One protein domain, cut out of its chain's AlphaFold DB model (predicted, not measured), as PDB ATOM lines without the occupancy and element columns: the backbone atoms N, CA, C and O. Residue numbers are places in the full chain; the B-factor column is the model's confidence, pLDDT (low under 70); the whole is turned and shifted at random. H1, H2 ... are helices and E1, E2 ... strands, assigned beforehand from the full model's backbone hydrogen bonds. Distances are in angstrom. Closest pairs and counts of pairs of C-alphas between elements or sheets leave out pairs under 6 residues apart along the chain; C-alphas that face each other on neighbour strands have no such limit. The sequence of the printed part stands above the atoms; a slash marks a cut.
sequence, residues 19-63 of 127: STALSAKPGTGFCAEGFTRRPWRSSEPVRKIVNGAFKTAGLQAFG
ATOM      1  N   SER A  19      56.790   7.558  27.288       94.06
ATOM      2  CA  SER A  19      55.544   7.532  26.525       94.06
ATOM      3  C   SER A  19      55.325   6.185  25.843       94.06
ATOM      4  O   SER A  19      56.262   5.558  25.357       94.06
ATOM      5  N   THR A  20      54.070   5.741  25.782       92.75
ATOM      6  CA  THR A  20      53.686   4.475  25.146       92.75
ATOM      7  C   THR A  20      54.062   4.471  23.665       92.75
ATOM      8  O   THR A  20      53.667   5.371  22.921       92.75
ATOM      9  N   ALA A  21      54.807   3.455  23.236       92.12
ATOM     10  CA  ALA A  21      55.074   3.227  21.826       92.12
ATOM     11  C   ALA A  21      53.832   2.616  21.168       92.12
ATOM     12  O   ALA A  21      53.173   1.747  21.739       92.12
ATOM     13  N   LEU A  22      53.492   3.109  19.979       92.06
ATOM     14  CA  LEU A  22      52.368   2.612  19.196       92.06
ATOM     15  C   LEU A  22      52.896   1.950  17.930       92.06
ATOM     16  O   LEU A  22      53.671   2.560  17.193       92.06
ATOM     17  N   SER A  23      52.429   0.740  17.656       91.62
ATOM     18  CA  SER A  23      52.668   0.039  16.399       91.62
ATOM     19  C   SER A  23      51.362  -0.151  15.640       91.62
ATOM     20  O   SER A  23      50.284  -0.274  16.227       91.62
ATOM     21  N   ALA A  24      51.442  -0.131  14.312       92.94
ATOM     22  CA  ALA A  24      50.301  -0.444  13.464       92.94
ATOM     23  C   ALA A  24      50.184  -1.965  13.317       92.94
ATOM     24  O   ALA A  24      51.116  -2.618  12.849       92.94
ATOM     25  N   LYS A  25      49.026  -2.524  13.674       89.94
ATOM     26  CA  LYS A  25      48.690  -3.927  13.431       89.94
ATOM     27  C   LYS A  25      47.705  -4.044  12.265       89.94
ATOM     28  O   LYS A  25      46.664  -3.372  12.281       89.94
ATOM     29  N   PRO A  26      47.996  -4.891  11.257       87.31
ATOM     30  CA  PRO A  26      47.074  -5.132  10.154       87.31
ATOM     31  C   PRO A  26      45.686  -5.541  10.664       87.31
ATOM     32  O   PRO A  26      45.563  -6.432  11.500       87.31
ATOM     33  N   GLY A  27      44.640  -4.871  10.178       85.69
ATOM     34  CA  GLY A  27      43.243  -5.189  10.495       85.69
ATOM     35  C   GLY A  27      42.705  -4.663  11.835       85.69
ATOM     36  O   GLY A  27      41.489  -4.627  11.995       85.69
ATOM     37  N   THR A  28      43.549  -4.209  12.770       84.06
ATOM     38  CA  THR A  28      43.102  -3.735  14.103       84.06
ATOM     39  C   THR A  28      43.495  -2.292  14.429       84.06
ATOM     40  O   THR A  28      43.097  -1.770  15.468       84.06
ATOM     41  N   GLY A  29      44.270  -1.632  13.563       91.12
ATOM     42  CA  GLY A  29      44.734  -0.261  13.781       91.12
ATOM     43  C   GLY A  29      45.962  -0.188  14.693       91.12
ATOM     44  O   GLY A  29      46.793  -1.096  14.701       91.12
ATOM     45  N   PHE A  30      46.110   0.911  15.434       91.25
ATOM     46  CA  PHE A  30      47.254   1.116  16.326       91.25
ATOM     47  C   PHE A  30      47.081   0.374  17.650       91.25
ATOM     48  O   PHE A  30      46.022   0.433  18.272       91.25
ATOM     49  N   CYS A  31      48.148  -0.268  18.116       91.75
ATOM     50  CA  CYS A  31      48.201  -0.905  19.422       91.75
ATOM     51  C   CYS A  31      49.421  -0.432  20.214       91.75
ATOM     52  O   CYS A  31      50.430  -0.035  19.634       91.75
ATOM     53  N   ALA A  32      49.312  -0.460  21.541       91.69
ATOM     54  CA  ALA A  32      50.446  -0.208  22.417       91.69
ATOM     55  C   ALA A  32      51.440  -1.373  22.326       91.69
ATOM     56  O   ALA A  32      51.061  -2.527  22.529       91.69
ATOM     57  N   GLU A  33      52.699  -1.061  22.043       91.38
ATOM     58  CA  GLU A  33      53.786  -2.031  21.938       91.38
ATOM     59  C   GLU A  33      55.049  -1.452  22.580       91.38
ATOM     60  O   GLU A  33      55.907  -0.878  21.918       91.38
ATOM     61  N   GLY A  34      55.126  -1.571  23.908       91.38
ATOM     62  CA  GLY A  34      56.246  -1.072  24.703       91.38
ATOM     63  C   GLY A  34      56.226   0.443  24.926       91.38
ATOM     64  O   GLY A  34      55.175   1.094  24.951       91.38
ATOM     65  N   PHE A  35      57.419   1.008  25.112       92.56
ATOM     66  CA  PHE A  35      57.628   2.411  25.455       92.56
ATOM     67  C   PHE A  35      58.676   3.046  24.542       92.56
ATOM     68  O   PHE A  35      59.626   2.400  24.111       92.56
ATOM     69  N   THR A  36      58.519   4.336  24.264       92.25
ATOM     70  CA  THR A  36      59.577   5.139  23.649       92.25
ATOM     71  C   THR A  36      60.389   5.830  24.734       92.25
ATOM     72  O   THR A  36      59.829   6.284  25.732       92.25
ATOM     73  N   ARG A  37      61.695   6.003  24.505       92.19
ATOM     74  CA  ARG A  37      62.607   6.762  25.378       92.19
ATOM     75  C   ARG A  37      62.406   8.277  25.275       92.19
ATOM     76  O   ARG A  37      63.325   9.050  25.033       92.19
ATOM     77  N   ARG A  38      61.148   8.712  25.340       92.88
ATOM     78  CA  ARG A  38      60.736  10.114  25.278       92.88
ATOM     79  C   ARG A  38      59.555  10.347  26.211       92.88
ATOM     80  O   ARG A  38      58.671   9.485  26.287       92.88
ATOM     81  N   PRO A  39      59.510  11.496  26.905       93.50
ATOM     82  CA  PRO A  39      58.394  11.825  27.776       93.50
ATOM     83  C   PRO A  39      57.109  11.995  26.958       93.50
ATOM     84  O   PRO A  39      57.138  12.195  25.739       93.50
ATOM     85  N   TRP A  40      55.957  11.956  27.626       93.31
ATOM     86  CA  TRP A  40      54.707  12.355  26.985       93.31
ATOM     87  C   TRP A  40      54.779  13.806  26.499       93.31
ATOM     88  O   TRP A  40      55.261  14.696  27.196       93.31
ATOM     89  N   ARG A  41      54.228  14.058  25.307       91.38
ATOM     90  CA  ARG A  41      54.180  15.400  24.705       91.38
ATOM     91  C   ARG A  41      53.251  16.364  25.452       91.38
ATOM     92  O   ARG A  41      53.386  17.575  25.319       91.38
ATOM     93  N   SER A  42      52.279  15.839  26.193       91.75
ATOM     94  CA  SER A  42      51.308  16.626  26.952       91.75
ATOM     95  C   SER A  42      51.011  15.971  28.299       91.75
ATOM     96  O   SER A  42      51.351  14.814  28.537       91.75
ATOM     97  N   SER A  43      50.330  16.706  29.178       89.06
ATOM     98  CA  SER A  43      49.853  16.201  30.473       89.06
ATOM     99  C   SER A  43      48.556  15.387  30.380       89.06
ATOM    100  O   SER A  43      48.079  14.861  31.387       89.06
ATOM    101  N   GLU A  44      47.961  15.275  29.189       90.56
ATOM    102  CA  GLU A  44      46.694  14.573  28.975       90.56
ATOM    103  C   GLU A  44      46.737  13.088  29.388       90.56
ATOM    104  O   GLU A  44      45.799  12.658  30.065       90.56
ATOM    105  N   PRO A  45      47.797  12.305  29.083       90.31
ATOM    106  CA  PRO A  45      47.877  10.904  29.500       90.31
ATOM    107  C   PRO A  45      47.815  10.744  31.022       90.31
ATOM    108  O   PRO A  45      47.025   9.949  31.527       90.31
ATOM    109  N   VAL A  46      48.555  11.574  31.764       88.81
ATOM    110  CA  VAL A  46      48.528  11.579  33.235       88.81
ATOM    111  C   VAL A  46      47.132  11.917  33.753       88.81
ATOM    112  O   VAL A  46      46.616  11.234  34.636       88.81
ATOM    113  N   ARG A  47      46.476  12.935  33.179       89.50
ATOM    114  CA  ARG A  47      45.104  13.315  33.562       89.50
ATOM    115  C   ARG A  47      44.121  12.169  33.333       89.50
ATOM    116  O   ARG A  47      43.278  11.929  34.191       89.50
ATOM    117  N   LYS A  48      44.238  11.447  32.213       90.88
ATOM    118  CA  LYS A  48      43.403  10.274  31.906       90.88
ATOM    119  C   LYS A  48      43.605   9.151  32.921       90.88
ATOM    120  O   LYS A  48      42.614   8.637  33.430       90.88
ATOM    121  N   ILE A  49      44.854   8.819  33.249       90.62
ATOM    122  CA  ILE A  49      45.190   7.773  34.229       90.62
ATOM    123  C   ILE A  49      44.598   8.113  35.601       90.62
ATOM    124  O   ILE A  49      43.853   7.319  36.170       90.62
ATOM    125  N   VAL A  50      44.865   9.321  36.102       90.06
ATOM    126  CA  VAL A  50      44.401   9.771  37.422       90.06
ATOM    127  C   VAL A  50      42.873   9.807  37.498       90.06
ATOM    128  O   VAL A  50      42.284   9.267  38.432       90.06
ATOM    129  N   ASN A  51      42.210  10.389  36.496       91.00
ATOM    130  CA  ASN A  51      40.747  10.444  36.462       91.00
ATOM    131  C   ASN A  51      40.122   9.045  36.358       91.00
ATOM    132  O   ASN A  51      39.095   8.782  36.984       91.00
ATOM    133  N   GLY A  52      40.738   8.143  35.589       92.94
ATOM    134  CA  GLY A  52      40.316   6.746  35.490       92.94
ATOM    135  C   GLY A  52      40.425   6.008  36.823       92.94
ATOM    136  O   GLY A  52      39.512   5.264  37.186       92.94
ATOM    137  N   ALA A  53      41.486   6.268  37.593       92.69
ATOM    138  CA  ALA A  53      41.667   5.697  38.925       92.69
ATOM    139  C   ALA A  53      40.571   6.165  39.898       92.69
ATOM    140  O   ALA A  53      39.939   5.333  40.545       92.69
ATOM    141  N   PHE A  54      40.269   7.470  39.939       93.06
ATOM    142  CA  PHE A  54      39.163   7.995  40.754       93.06
ATOM    143  C   PHE A  54      37.818   7.378  40.373       93.06
ATOM    144  O   PHE A  54      37.079   6.936  41.250       93.06
ATOM    145  N   LYS A  55      37.527   7.280  39.071       93.62
ATOM    146  CA  LYS A  55      36.292   6.656  38.583       93.62
ATOM    147  C   LYS A  55      36.183   5.194  39.023       93.62
ATOM    148  O   LYS A  55      35.115   4.769  39.449       93.62
ATOM    149  N   THR A  56      37.278   4.442  38.937       95.38
ATOM    150  CA  THR A  56      37.330   3.032  39.365       95.38
ATOM    151  C   THR A  56      37.111   2.895  40.871       95.38
ATOM    152  O   THR A  56      36.464   1.954  41.314       95.38
ATOM    153  N   ALA A  57      37.575   3.871  41.652       94.75
ATOM    154  CA  ALA A  57      37.339   3.952  43.091       94.75
ATOM    155  C   ALA A  57      35.942   4.489  43.472       94.75
ATOM    156  O   ALA A  57      35.667   4.656  44.658       94.75
ATOM    157  N   GLY A  58      35.065   4.800  42.508       95.69
ATOM    158  CA  GLY A  58      33.741   5.378  42.776       95.69
ATOM    159  C   GLY A  58      33.777   6.824  43.288       95.69
ATOM    160  O   GLY A  58      32.810   7.299  43.877       95.69
ATOM    161  N   LEU A  59      34.889   7.530  43.080       91.75
ATOM    162  CA  LEU A  59      35.097   8.904  43.527       91.75
ATOM    163  C   LEU A  59      34.920   9.894  42.373       91.75
ATOM    164  O   LEU A  59      35.146   9.570  41.203       91.75
ATOM    165  N   GLN A  60      34.571  11.141  42.704       90.31
ATOM    166  CA  GLN A  60      34.610  12.222  41.719       90.31
ATOM    167  C   GLN A  60      36.038  12.421  41.194       90.31
ATOM    168  O   GLN A  60      37.017  12.245  41.921       90.31
ATOM    169  N   ALA A  61      36.163  12.803  39.925       87.25
ATOM    170  CA  ALA A  61      37.464  13.055  39.328       87.25
ATOM    171  C   ALA A  61      38.075  14.347  39.890       87.25
ATOM    172  O   ALA A  61      37.463  15.414  39.834       87.25
ATOM    173  N   PHE A  62      39.314  14.258  40.369       84.44
ATOM    174  CA  PHE A  62      40.093  15.413  40.792       84.44
ATOM    175  C   PHE A  62      41.310  15.593  39.884       84.44
ATOM    176  O   PHE A  62      42.052  14.651  39.608       84.44
ATOM    177  N   GLY A  63      41.535  16.825  39.422       79.94
ATOM    178  CA  GLY A  63      42.696  17.141  38.591       79.94
ATOM    179  C   GLY A  63      44.022  17.099  39.371       79.94
ATOM    180  O   GLY A  63      44.018  17.171  40.599       79.94
TER     181      GLY A  63
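AT A GLANCE: This is residues 19 to 63 of the 127 residues of an uncharacterized protein of Paenimaribius caenipelagi (UniProt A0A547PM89). A strand hairpin, E1 and E2, makes one end of a drawn-out model, and a single helix, H1, makes the other, with a tight link between them. After H1 the last residues, 57 to 63, fold back along the helix. The printed part has 45 residues, with two named strands and one named helix in the order E1, E2, H1; the sheet, E1 - E2, is antiparallel, and the class is mixed, helices and strands. The whole is only just loose, close to extended, with a radius of gyration of the C-alphas of 13.7 A, and it is only just flat, spanning 38 by 25 by 13 A.

IN THESE COORDINATES: E1, residues 19 to 25, begins at C-alpha 19 (55.544, 7.532, 26.525) and is 18.7 A long from first to last C-alpha. E2, residues 29 to 39, is 23.0 A long and bends by 80 degrees at residue 36. H1, residues 44 to 56, is 18.1 A long and ends at C-alpha 56 (37.330, 3.032, 39.365).

HOW THE PARTS SIT: E1 and E2 form a hairpin of antiparallel neighbours, with 152 degrees between their directions. The C-alphas of Ala 24 and Phe 30, which face each other, are 4.5 A apart. N 25 and O 29, at 2.8 A, and N 19 and O 38, at 2.9 A, are within hydrogen-bond range. E1 and H1 are apart. In H1 every O i to N i+4 pair is within hydrogen-bond range.

THE WHOLE: The two C-alphas farthest apart are those of Pro 26 and Leu 59, 38.1 A. The printed part has no cut, and both links, E1 to E2 and E2 to H1, are tight. The mean pLDDT of the printed part is 91.0, and no printed residue is under 70.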